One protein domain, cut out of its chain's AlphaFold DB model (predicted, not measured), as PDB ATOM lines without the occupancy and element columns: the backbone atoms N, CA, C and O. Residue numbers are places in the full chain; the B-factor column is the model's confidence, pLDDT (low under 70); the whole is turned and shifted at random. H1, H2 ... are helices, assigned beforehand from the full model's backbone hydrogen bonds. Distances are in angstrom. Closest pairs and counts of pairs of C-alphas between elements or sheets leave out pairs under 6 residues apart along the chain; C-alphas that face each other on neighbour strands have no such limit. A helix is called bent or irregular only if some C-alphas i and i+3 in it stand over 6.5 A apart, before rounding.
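What this domain is: This is residues 4 to 48 and 64 to 107 of the 112 residues of an uncharacterized protein of Alphaproteobacteria bacterium (UniProt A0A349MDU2). One long, straight helix, H1, runs as a free rod, and off to the side of its later part, across a cut in the chain and with no helix touching another, lies a loose hook made of a short helix H2, an open loop of residues 81 to 94, and a second short helix H3. The loop leaves H2, turns back near residues 89 to 92 and enters H3; the three helices do not form a common core. The printed part has 89 residues, with three named helices in the order H1, H2, H3 and no named strand, and its class is all helix. The whole is extended, with a radius of gyration of the C-alphas of 23.8 A, and its outline is flat, with spans of 76 by 41 by 22 A.

How they stand to each other: Begin at Ser 4, where H1, residues 4 to 45, sets out; its residues 4 to 42 stand free. Past the cut look for H2, residues 66 to 80, which is apart from H1. Residues 64 to 75, of which 66 to 75 belong to H2, stand free, and so do residues 77 to 84, of which 77 to 80 belong to H2. A long link of 14 residues then leads to H3, residues 95 to 106. H3 is apart from H2. H3 is also apart from H1. Residues 97 to 107, of which 97 to 106 belong to H3, stand free. If you check the backbone atoms, every O i to N i+4 pair is within hydrogen-bond range in H1, H2 and H3.

Where its parts are: Find C-alpha 4 at (15.176, 40.820, -90.152); from there H1 runs through 42 residues to C-alpha 45 at (14.489, 33.072, -29.130), a length of 61.5 A, with z rising while x and y change little overall. H2 takes up residues 66 to 80, from Pro 66 to Met 80, and measures 21.0 A from first to last C-alpha. H3 goes from Ser 95 to Ser 106, where C-alpha 106 stands at (28.728, 62.667, -50.974), and is 15.9 A long. No helix is bent or irregular.

The domain as a whole: The two C-alphas farthest apart are those of Ser 4 and Pro 65, at 77.5 A. Residues 49 to 63 are not printed, and C-alphas 48 and 64 lie 33.2 A apart across this cut, which falls in the link from H1 to H2. The link from H2 to H3 is long. The mean pLDDT of the printed part is 76.5, and 32 residues are under 70: residues 39 to 48, residue 64, residues 80 to 99 and residue 107.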
ATOM      1  N   SER A   4      16.275  41.162 -91.064       91.00
ATOM      2  CA  SER A   4      15.176  40.820 -90.152       91.00
ATOM      3  C   SER A   4      15.482  39.615 -89.256       91.00
ATOM      4  O   SER A   4      15.148  39.626 -88.075       91.00
ATOM      5  N   GLN A   5      16.169  38.597 -89.783       91.50
ATOM      6  CA  GLN A   5      16.558  37.404 -89.024       91.50
ATOM      7  C   GLN A   5      17.621  37.719 -87.966       91.50
ATOM      8  O   GLN A   5      17.601  37.136 -86.883       91.50
ATOM      9  N   VAL A   6      18.536  38.646 -88.264       92.25
ATOM     10  CA  VAL A   6      19.559  39.091 -87.309       92.25
ATOM     11  C   VAL A   6      18.906  39.868 -86.169       92.25
ATOM     12  O   VAL A   6      19.096  39.512 -85.010       92.25
ATOM     13  N   ILE A   7      18.059  40.850 -86.491       93.12
ATOM     14  CA  ILE A   7      17.349  41.671 -85.497       93.12
ATOM     15  C   ILE A   7      16.499  40.796 -84.568       93.12
ATOM     16  O   ILE A   7      16.558  40.944 -83.348       93.12
ATOM     17  N   MET A   8      15.749  39.844 -85.129       94.75
ATOM     18  CA  MET A   8      14.879  38.966 -84.346       94.75
ATOM     19  C   MET A   8      15.668  38.062 -83.392       94.75
ATOM     20  O   MET A   8      15.293  37.921 -82.227       94.75
ATOM     21  N   LYS A   9      16.798  37.501 -83.845       92.38
ATOM     22  CA  LYS A   9      17.689  36.699 -82.994       92.38
ATOM     23  C   LYS A   9      18.324  37.521 -81.878       92.38
ATOM     24  O   LYS A   9      18.369  37.054 -80.742       92.38
ATOM     25  N   SER A  10      18.781  38.733 -82.181       92.62
ATOM     26  CA  SER A  10      19.374  39.627 -81.185       92.62
ATOM     27  C   SER A  10      18.365  40.010 -80.104       92.62
ATOM     28  O   SER A  10      18.672  39.878 -78.922       92.62
ATOM     29  N   LEU A  11      17.144  40.407 -80.481       95.56
ATOM     30  CA  LEU A  11      16.083  40.728 -79.518       95.56
ATOM     31  C   LEU A  11      15.743  39.532 -78.623       95.56
ATOM     32  O   LEU A  11      15.615  39.692 -77.411       95.56
ATOM     33  N   PHE A  12      15.652  38.333 -79.200       96.06
ATOM     34  CA  PHE A  12      15.383  37.120 -78.435       96.06
ATOM     35  C   PHE A  12      16.512  36.796 -77.447       96.06
ATOM     36  O   PHE A  12      16.243  36.486 -76.290       96.06
ATOM     37  N   ALA A  13      17.772  36.922 -77.870       95.56
ATOM     38  CA  ALA A  13      18.925  36.686 -77.006       95.56
ATOM     39  C   ALA A  13      18.969  37.666 -75.821       95.56
ATOM     40  O   ALA A  13      19.136  37.242 -74.679       95.56
ATOM     41  N   TYR A  14      18.755  38.962 -76.067       96.38
ATOM     42  CA  TYR A  14      18.696  39.960 -74.996       96.38
ATOM     43  C   TYR A  14      17.503  39.747 -74.065       96.38
ATOM     44  O   TYR A  14      17.660  39.828 -72.847       96.38
ATOM     45  N   GLY A  15      16.326  39.429 -74.613       96.06
ATOM     46  CA  GLY A  15      15.139  39.116 -73.818       96.06
ATOM     47  C   GLY A  15      15.363  37.909 -72.910       96.06
ATOM     48  O   GLY A  15      15.083  37.974 -71.714       96.06
ATOM     49  N   LEU A  16      15.950  36.838 -73.448       97.06
ATOM     50  CA  LEU A  16      16.281  35.638 -72.684       97.06
ATOM     51  C   LEU A  16      17.279  35.940 -71.557       97.06
ATOM     52  O   LEU A  16      17.074  35.502 -70.427       97.06
ATOM     53  N   LEU A  17      18.319  36.733 -71.832       97.50
ATOM     54  CA  LEU A  17      19.276  37.172 -70.811       97.50
ATOM     55  C   LEU A  17      18.601  37.977 -69.697       97.50
ATOM     56  O   LEU A  17      18.917  37.774 -68.525       97.50
ATOM     57  N   MET A  18      17.650  38.848 -70.042       97.06
ATOM     58  CA  MET A  18      16.879  39.619 -69.064       97.06
ATOM     59  C   MET A  18      16.082  38.706 -68.130       97.06
ATOM     60  O   MET A  18      16.126  38.870 -66.912       97.06
ATOM     61  N   VAL A  19      15.416  37.690 -68.686       98.00
ATOM     62  CA  VAL A  19      14.669  36.695 -67.903       98.00
ATOM     63  C   VAL A  19      15.605  35.930 -66.970       98.00
ATOM     64  O   VAL A  19      15.329  35.832 -65.777       98.00
ATOM     65  N   ILE A  20      16.741  35.444 -67.475       97.69
ATOM     66  CA  ILE A  20      17.728  34.715 -66.664       97.69
ATOM     67  C   ILE A  20      18.241  35.593 -65.515       97.69
ATOM     68  O   ILE A  20      18.263  35.151 -64.366       97.69
ATOM     69  N   ALA A  21      18.601  36.849 -65.792       97.44
ATOM     70  CA  ALA A  21      19.049  37.790 -64.768       97.44
ATOM     71  C   ALA A  21      17.975  38.021 -63.694       97.44
ATOM     72  O   ALA A  21      18.284  38.059 -62.502       97.44
ATOM     73  N   PHE A  22      16.707  38.107 -64.101       98.25
ATOM     74  CA  PHE A  22      15.586  38.240 -63.177       98.25
ATOM     75  C   PHE A  22      15.444  37.010 -62.271       98.25
ATOM     76  O   PHE A  22      15.295  37.154 -61.059       98.25
ATOM     77  N   PHE A  23      15.569  35.802 -62.827       98.00
ATOM     78  CA  PHE A  23      15.567  34.560 -62.047       98.00
ATOM     79  C   PHE A  23      16.697  34.524 -61.016       98.00
ATOM     80  O   PHE A  23      16.453  34.190 -59.856       98.00
ATOM     81  N   VAL A  24      17.913  34.917 -61.401       97.88
ATOM     82  CA  VAL A  24      19.059  34.991 -60.479       97.88
ATOM     83  C   VAL A  24      18.799  36.007 -59.365       97.88
ATOM     84  O   VAL A  24      19.016  35.706 -58.192       97.88
ATOM     85  N   ALA A  25      18.278  37.189 -59.700       97.12
ATOM     86  CA  ALA A  25      17.949  38.214 -58.714       97.12
ATOM     87  C   ALA A  25      16.890  37.731 -57.707       97.12
ATOM     88  O   ALA A  25      17.038  37.935 -56.499       97.12
ATOM     89  N   VAL A  26      15.843  37.051 -58.184       97.75
ATOM     90  CA  VAL A  26      14.811  36.449 -57.328       97.75
ATOM     91  C   VAL A  26      15.411  35.363 -56.439       97.75
ATOM     92  O   VAL A  26      15.148  35.361 -55.238       97.75
ATOM     93  N   LEU A  27      16.258  34.488 -56.985       97.81
ATOM     94  CA  LEU A  27      16.919  33.428 -56.224       97.81
ATOM     95  C   LEU A  27      17.763  34.001 -55.078       97.81
ATOM     96  O   LEU A  27      17.613  33.574 -53.933       97.81
ATOM     97  N   ILE A  28      18.584  35.018 -55.353       95.81
ATOM     98  CA  ILE A  28      19.377  35.713 -54.326       95.81
ATOM     99  C   ILE A  28      18.454  36.321 -53.265       95.81
ATOM    100  O   ILE A  28      18.689  36.147 -52.069       95.81
ATOM    101  N   LYS A  29      17.375  36.998 -53.677       91.75
ATOM    102  CA  LYS A  29      16.413  37.618 -52.753       91.75
ATOM    103  C   LYS A  29      15.761  36.588 -51.829       91.75
ATOM    104  O   LYS A  29      15.598  36.860 -50.641       91.75
ATOM    105  N   VAL A  30      15.406  35.419 -52.359       95.00
ATOM    106  CA  VAL A  30      14.837  34.310 -51.583       95.00
ATOM    107  C   VAL A  30      15.854  33.801 -50.565       95.00
ATOM    108  O   VAL A  30      15.533  33.730 -49.381       95.00
ATOM    109  N   ILE A  31      17.090  33.525 -50.993       92.62
ATOM    110  CA  ILE A  31      18.170  33.047 -50.117       92.62
ATOM    111  C   ILE A  31      18.426  34.037 -48.972       92.62
ATOM    112  O   ILE A  31      18.410  33.650 -47.804       92.62
ATOM    113  N   VAL A  32      18.592  35.324 -49.283       93.25
ATOM    114  CA  VAL A  32      18.792  36.380 -48.273       93.25
ATOM    115  C   VAL A  32      17.592  36.478 -47.329       93.25
ATOM    116  O   VAL A  32      17.769  36.615 -46.120       93.25
ATOM    117  N   GLY A  33      16.368  36.353 -47.847       90.12
ATOM    118  CA  GLY A  33      15.154  36.322 -47.033       90.12
ATOM    119  C   GLY A  33      15.133  35.161 -46.036       90.12
ATOM    120  O   GLY A  33      14.763  35.357 -44.879       90.12
ATOM    121  N   PHE A  34      15.578  33.971 -46.447       89.19
ATOM    122  CA  PHE A  34      15.702  32.817 -45.553       89.19
ATOM    123  C   PHE A  34      16.751  33.040 -44.459       89.19
ATOM    124  O   PHE A  34      16.456  32.793 -43.289       89.19
ATOM    125  N   PHE A  35      17.937  33.551 -44.804       82.00
ATOM    126  CA  PHE A  35      18.979  33.846 -43.815       82.00
ATOM    127  C   PHE A  35      18.549  34.924 -42.815       82.00
ATOM    128  O   PHE A  35      18.753  34.751 -41.614       82.00
ATOM    129  N   ASN A  36      17.884  35.986 -43.276       77.38
ATOM    130  CA  ASN A  36      17.372  37.032 -42.392       77.38
ATOM    131  C   ASN A  36      16.282  36.502 -41.458       77.38
ATOM    132  O   ASN A  36      16.344  36.750 -40.259       77.38
ATOM    133  N   ARG A  37      15.330  35.702 -41.959       74.81
ATOM    134  CA  ARG A  37      14.306  35.084 -41.096       74.81
ATOM    135  C   ARG A  37      14.914  34.130 -40.072       74.81
ATOM    136  O   ARG A  37      14.431  34.071 -38.945       74.81
ATOM    137  N   ALA A  38      15.968  33.397 -40.430       70.12
ATOM    138  CA  ALA A  38      16.688  32.543 -39.486       70.12
ATOM    139  C   ALA A  38      17.427  33.363 -38.412       70.12
ATOM    140  O   ALA A  38      17.430  32.979 -37.241       70.12
ATOM    141  N   ALA A  39      18.013  34.503 -38.785       66.56
ATOM    142  CA  ALA A  39      18.636  35.433 -37.845       66.56
ATOM    143  C   ALA A  39      17.602  36.079 -36.905       66.56
ATOM    144  O   ALA A  39      17.804  36.098 -35.694       66.56
ATOM    145  N   GLU A  40      16.456  36.516 -37.431       66.06
ATOM    146  CA  GLU A  40      15.342  37.061 -36.645       66.06
ATOM    147  C   GLU A  40      14.738  36.015 -35.702       66.06
ATOM    148  O   GLU A  40      14.430  36.322 -34.552       66.06
ATOM    149  N   ALA A  41      14.611  34.760 -36.143       64.38
ATOM    150  CA  ALA A  41      14.148  33.667 -35.291       64.38
ATOM    151  C   ALA A  41      15.117  33.397 -34.128       64.38
ATOM    152  O   ALA A  41      14.670  33.169 -33.005       64.38
ATOM    153  N   LYS A  42      16.434  33.489 -34.361       58.34
ATOM    154  CA  LYS A  42      17.441  33.418 -33.288       58.34
ATOM    155  C   LYS A  42      17.381  34.626 -32.352       58.34
ATOM    156  O   LYS A  42      17.486  34.443 -31.144       58.34
ATOM    157  N   ALA A  43      17.157  35.829 -32.877       57.84
ATOM    158  CA  ALA A  43      16.998  37.037 -32.068       57.84
ATOM    159  C   ALA A  43      15.719  37.006 -31.210       57.84
ATOM    160  O   ALA A  43      15.725  37.478 -30.080       57.84
ATOM    161  N   LYS A  44      14.637  36.398 -31.712       57.19
ATOM    162  CA  LYS A  44      13.362  36.253 -30.992       57.19
ATOM    163  C   LYS A  44      13.370  35.122 -29.953       57.19
ATOM    164  O   LYS A  44      12.560  35.143 -29.032       57.19
ATOM    165  N   ALA A  45      14.260  34.139 -30.106       55.25
ATOM    166  CA  ALA A  45      14.489  33.072 -29.130       55.25
ATOM    167  C   ALA A  45      15.462  33.478 -28.009       55.25
ATOM    168  O   ALA A  45      15.525  32.804 -26.980       55.25
ATOM    169  N   ALA A  46      16.206  34.575 -28.180       47.31
ATOM    170  CA  ALA A  46      16.894  35.205 -27.068       47.31
ATOM    171  C   ALA A  46      15.835  35.813 -26.128       47.31
ATOM    172  O   ALA A  46      14.928  36.501 -26.609       47.31
ATOM    173  N   PRO A  47      15.908  35.574 -24.803       50.09
ATOM    174  CA  PRO A  47      15.061  36.284 -23.854       50.09
ATOM    175  C   PRO A  47      15.181  37.783 -24.132       50.09
ATOM    176  O   PRO A  47      16.301  38.223 -24.413       50.09
ATOM    177  N   PRO A  48      14.092  38.573 -24.054       48.62
ATOM    178  CA  PRO A  48      14.212  40.018 -24.127       48.62
ATOM    179  C   PRO A  48      15.229  40.416 -23.067       48.62
ATOM    180  O   PRO A  48      14.985  40.270 -21.868       48.62
ATOM    181  N   ILE A  64      46.208  46.140 -20.431       68.31
ATOM    182  CA  ILE A  64      46.579  46.916 -21.625       68.31
ATOM    183  C   ILE A  64      47.432  48.119 -21.196       68.31
ATOM    184  O   ILE A  64      46.900  49.036 -20.565       68.31
ATOM    185  N   PRO A  65      48.738  48.154 -21.529       80.25
ATOM    186  CA  PRO A  65      49.569  49.316 -21.250       80.25
ATOM    187  C   PRO A  65      48.970  50.591 -21.872       80.25
ATOM    188  O   PRO A  65      48.630  50.581 -23.062       80.25
ATOM    189  N   PRO A  66      48.885  51.708 -21.122       76.12
ATOM    190  CA  PRO A  66      48.274  52.958 -21.589       76.12
ATOM    191  C   PRO A  66      48.856  53.472 -22.910       76.12
ATOM    192  O   PRO A  66      48.144  54.052 -23.728       76.12
ATOM    193  N   HIS A  67      50.140  53.199 -23.155       80.69
ATOM    194  CA  HIS A  67      50.837  53.575 -24.381       80.69
ATOM    195  C   HIS A  67      50.215  52.972 -25.648       80.69
ATOM    196  O   HIS A  67      50.174  53.648 -26.673       80.69
ATOM    197  N   HIS A  68      49.676  51.749 -25.593       82.75
ATOM    198  CA  HIS A  68      49.030  51.143 -26.763       82.75
ATOM    199  C   HIS A  68      47.706  51.824 -27.089       82.75
ATOM    200  O   HIS A  68      47.403  52.056 -28.255       82.75
ATOM    201  N   ILE A  69      46.942  52.201 -26.064       79.00
ATOM    202  CA  ILE A  69      45.668  52.903 -26.236       79.00
ATOM    203  C   ILE A  69      45.920  54.274 -26.867       79.00
ATOM    204  O   ILE A  69      45.265  54.634 -27.841       79.00
ATOM    205  N   VAL A  70      46.923  55.007 -26.373       81.31
ATOM    206  CA  VAL A  70      47.310  56.309 -26.932       81.31
ATOM    207  C   VAL A  70      47.795  56.173 -28.374       81.31
ATOM    208  O   VAL A  70      47.377  56.960 -29.218       81.31
ATOM    209  N   ALA A  71      48.613  55.164 -28.688       82.69
ATOM    210  CA  ALA A  71      49.086  54.926 -30.051       82.69
ATOM    211  C   ALA A  71      47.934  54.616 -31.020       82.69
ATOM    212  O   ALA A  71      47.884  55.175 -32.115       82.69
ATOM    213  N   ILE A  72      46.976  53.780 -30.605       78.81
ATOM    214  CA  ILE A  72      45.797  53.448 -31.412       78.81
ATOM    215  C   ILE A  72      44.928  54.689 -31.615       78.81
ATOM    216  O   ILE A  72      44.543  54.976 -32.746       78.81
ATOM    217  N   ILE A  73      44.651  55.460 -30.560       77.12
ATOM    218  CA  ILE A  73      43.841  56.682 -30.658       77.12
ATOM    219  C   ILE A  73      44.536  57.719 -31.545       77.12
ATOM    220  O   ILE A  73      43.881  58.310 -32.398       77.12
ATOM    221  N   ALA A  74      45.845  57.918 -31.392       77.75
ATOM    222  CA  ALA A  74      46.614  58.867 -32.193       77.75
ATOM    223  C   ALA A  74      46.652  58.468 -33.674       77.75
ATOM    224  O   ALA A  74      46.402  59.310 -34.535       77.75
ATOM    225  N   ALA A  75      46.879  57.186 -33.979       80.38
ATOM    226  CA  ALA A  75      46.809  56.675 -35.347       80.38
ATOM    227  C   ALA A  75      45.409  56.891 -35.937       80.38
ATOM    228  O   ALA A  75      45.258  57.462 -37.014       80.38
ATOM    229  N   THR A  76      44.376  56.519 -35.184       73.50
ATOM    230  CA  THR A  76      42.971  56.661 -35.581       73.50
ATOM    231  C   THR A  76      42.602  58.126 -35.834       73.50
ATOM    232  O   THR A  76      41.984  58.435 -36.850       73.50
ATOM    233  N   GLN A  77      43.025  59.050 -34.967       76.81
ATOM    234  CA  GLN A  77      42.804  60.485 -35.153       76.81
ATOM    235  C   GLN A  77      43.585  61.058 -36.336       76.81
ATOM    236  O   GLN A  77      43.041  61.882 -37.066       76.81
ATOM    237  N   SER A  78      44.819  60.603 -36.557       77.06
ATOM    238  CA  SER A  78      45.621  61.009 -37.715       77.06
ATOM    239  C   SER A  78      45.023  60.525 -39.038       77.06
ATOM    240  O   SER A  78      45.206  61.187 -40.054       77.06
ATOM    241  N   LEU A  79      44.334  59.379 -39.036       71.94
ATOM    242  CA  LEU A  79      43.703  58.785 -40.217       71.94
ATOM    243  C   LEU A  79      42.294  59.337 -40.486       71.94
ATOM    244  O   LEU A  79      41.932  59.527 -41.643       71.94
ATOM    245  N   MET A  80      41.492  59.582 -39.443       69.69
ATOM    246  CA  MET A  80      40.067  59.930 -39.579       69.69
ATOM    247  C   MET A  80      39.704  61.369 -39.198       69.69
ATOM    248  O   MET A  80      38.534  61.734 -39.304       69.69
ATOM    249  N   GLY A  81      40.664  62.184 -38.750       57.94
ATOM    250  CA  GLY A  81      40.467  63.609 -38.479       57.94
ATOM    251  C   GLY A  81      39.315  63.887 -37.509       57.94
ATOM    252  O   GLY A  81      38.234  64.280 -37.929       57.94
ATOM    253  N   GLY A  82      39.526  63.663 -36.208       59.94
ATOM    254  CA  GLY A  82      38.629  64.128 -35.132       59.94
ATOM    255  C   GLY A  82      37.181  63.604 -35.133       59.94
ATOM    256  O   GLY A  82      36.366  64.070 -34.338       59.94
ATOM    257  N   SER A  83      36.837  62.657 -36.003       57.06
ATOM    258  CA  SER A  83      35.472  62.144 -36.131       57.06
ATOM    259  C   SER A  83      35.090  61.256 -34.937       57.06
ATOM    260  O   SER A  83      35.819  60.328 -34.586       57.06
ATOM    261  N   ILE A  84      33.931  61.511 -34.316       58.69
ATOM    262  CA  ILE A  84      33.407  60.698 -33.206       58.69
ATOM    263  C   ILE A  84      32.877  59.373 -33.770       58.69
ATOM    264  O   ILE A  84      31.833  59.334 -34.422       58.69
ATOM    265  N   LEU A  85      33.591  58.279 -33.503       58.56
ATOM    266  CA  LEU A  85      33.168  56.926 -33.861       58.56
ATOM    267  C   LEU A  85      32.117  56.439 -32.863       58.56
ATOM    268  O   LEU A  85      32.424  56.135 -31.710       58.56
ATOM    269  N   ARG A  86      30.866  56.353 -33.309       55.69
ATOM    270  CA  ARG A  86      29.784  55.721 -32.551       55.69
ATOM    271  C   ARG A  86      29.732  54.240 -32.923       55.69
ATOM    272  O   ARG A  86      29.318  53.893 -34.023       55.69
ATOM    273  N   ILE A  87      30.192  53.385 -32.014       58.25
ATOM    274  CA  ILE A  87      30.108  51.925 -32.145       58.25
ATOM    275  C   ILE A  87      28.774  51.504 -31.522       58.25
ATOM    276  O   ILE A  87      28.635  51.508 -30.300       58.25
ATOM    277  N   GLU A  88      27.775  51.221 -32.358       55.38
ATOM    278  CA  GLU A  88      26.502  50.633 -31.921       55.38
ATOM    279  C   GLU A  88      26.570  49.106 -31.939       55.38
ATOM    280  O   GLU A  88      27.347  48.513 -32.688       55.38
ATOM    281  N   ASP A  89      25.758  48.480 -31.084       49.91
ATOM    282  CA  ASP A  89      25.676  47.027 -30.977       49.91
ATOM    283  C   ASP A  89      25.120  46.417 -32.276       49.91
ATOM    284  O   ASP A  89      24.243  46.993 -32.933       49.91
ATOM    285  N   ALA A  90      25.642  45.250 -32.656       51.59
ATOM    286  CA  ALA A  90      25.360  44.582 -33.925       51.59
ATOM    287  C   ALA A  90      23.924  44.029 -33.941       51.59
ATOM    288  O   ALA A  90      23.674  42.850 -33.710       51.59
ATOM    289  N   GLY A  91      22.961  44.910 -34.184       52.00
ATOM    290  CA  GLY A  91      21.533  44.598 -34.150       52.00
ATOM    291  C   GLY A  91      20.634  45.829 -34.213       52.00
ATOM    292  O   GLY A  91      19.459  45.694 -34.544       52.00
ATOM    293  N   VAL A  92      21.184  47.023 -33.959       53.12
ATOM    294  CA  VAL A  92      20.461  48.295 -34.046       53.12
ATOM    295  C   VAL A  92      20.687  48.910 -35.430       53.12
ATOM    296  O   VAL A  92      21.554  49.739 -35.669       53.12
ATOM    297  N   ASP A  93      19.845  48.460 -36.352       53.56
ATOM    298  CA  ASP A  93      19.319  49.256 -37.456       53.56
ATOM    299  C   ASP A  93      20.190  49.535 -38.691       53.56
ATOM    300  O   ASP A  93      21.411  49.450 -38.752       53.56
ATOM    301  N   LYS A  94      19.453  49.910 -39.740       55.75
ATOM    302  CA  LYS A  94      19.828  50.229 -41.125       55.75
ATOM    303  C   LYS A  94      20.893  51.338 -41.273       55.75
ATOM    304  O   LYS A  94      21.129  51.777 -42.402       55.75
ATOM    305  N   SER A  95      21.517  51.785 -40.183       58.06
ATOM    306  CA  SER A  95      22.447  52.916 -40.118       58.06
ATOM    307  C   SER A  95      23.722  52.661 -40.922       58.06
ATOM    308  O   SER A  95      24.123  53.532 -41.687       58.06
ATOM    309  N   TRP A  96      24.275  51.439 -40.902       57.00
ATOM    310  CA  TRP A  96      25.429  51.088 -41.746       57.00
ATOM    311  C   TRP A  96      25.134  51.321 -43.231       57.00
ATOM    312  O   TRP A  96      25.933  51.905 -43.962       57.00
ATOM    313  N   THR A  97      23.937  50.932 -43.685       62.31
ATOM    314  CA  THR A  97      23.551  51.139 -45.085       62.31
ATOM    315  C   THR A  97      23.182  52.582 -45.407       62.31
ATOM    316  O   THR A  97      23.307  52.956 -46.571       62.31
ATOM    317  N   SER A  98      22.685  53.383 -44.458       63.78
ATOM    318  CA  SER A  98      22.332  54.786 -44.727       63.78
ATOM    319  C   SER A  98      23.568  55.684 -44.714       63.78
ATOM    320  O   SER A  98      23.717  56.504 -45.615       63.78
ATOM    321  N   VAL A  99      24.486  55.464 -43.771       68.19
ATOM    322  CA  VAL A  99      25.763  56.181 -43.660       68.19
ATOM    323  C   VAL A  99      26.714  55.760 -44.777       68.19
ATOM    324  O   VAL A  99      27.277  56.615 -45.450       68.19
ATOM    325  N   GLY A 100      26.834  54.459 -45.065       70.69
ATOM    326  CA  GLY A 100      27.643  53.982 -46.190       70.69
ATOM    327  C   GLY A 100      27.164  54.540 -47.534       70.69
ATOM    328  O   GLY A 100      27.975  54.984 -48.343       70.69
ATOM    329  N   ARG A 101      25.840  54.607 -47.748       72.50
ATOM    330  CA  ARG A 101      25.269  55.251 -48.943       72.50
ATOM    331  C   ARG A 101      25.507  56.755 -48.963       72.50
ATOM    332  O   ARG A 101      25.838  57.261 -50.029       72.50
ATOM    333  N   SER A 102      25.362  57.456 -47.835       73.81
ATOM    334  CA  SER A 102      25.587  58.904 -47.813       73.81
ATOM    335  C   SER A 102      27.040  59.242 -48.121       73.81
ATOM    336  O   SER A 102      27.262  60.089 -48.971       73.81
ATOM    337  N   ILE A 103      28.011  58.525 -47.542       73.00
ATOM    338  CA  ILE A 103      29.448  58.715 -47.799       73.00
ATOM    339  C   ILE A 103      29.788  58.421 -49.264       73.00
ATOM    340  O   ILE A 103      30.541  59.158 -49.897       73.00
ATOM    341  N   GLN A 104      29.217  57.358 -49.831       77.19
ATOM    342  CA  GLN A 104      29.461  57.009 -51.226       77.19
ATOM    343  C   GLN A 104      28.847  58.042 -52.186       77.19
ATOM    344  O   GLN A 104      29.461  58.376 -53.197       77.19
ATOM    345  N   GLN A 105      27.678  58.598 -51.852       76.62
ATOM    346  CA  GLN A 105      27.000  59.631 -52.643       76.62
ATOM    347  C   GLN A 105      27.586  61.038 -52.452       76.62
ATOM    348  O   GLN A 105      27.577  61.819 -53.398       76.62
ATOM    349  N   SER A 106      28.117  61.365 -51.272       75.50
ATOM    350  CA  SER A 106      28.728  62.667 -50.974       75.50
ATOM    351  C   SER A 106      30.212  62.742 -51.330       75.50
ATOM    352  O   SER A 106      30.812  63.805 -51.205       75.50
ATOM    353  N   SER A 107      30.803  61.651 -51.826       68.56
ATOM    354  CA  SER A 107      32.209  61.596 -52.253       68.56
ATOM    355  C   SER A 107      32.580  62.634 -53.326       68.56
ATOM    356  O   SER A 107      33.740  63.024 -53.428       68.56
TER     357      SER A 107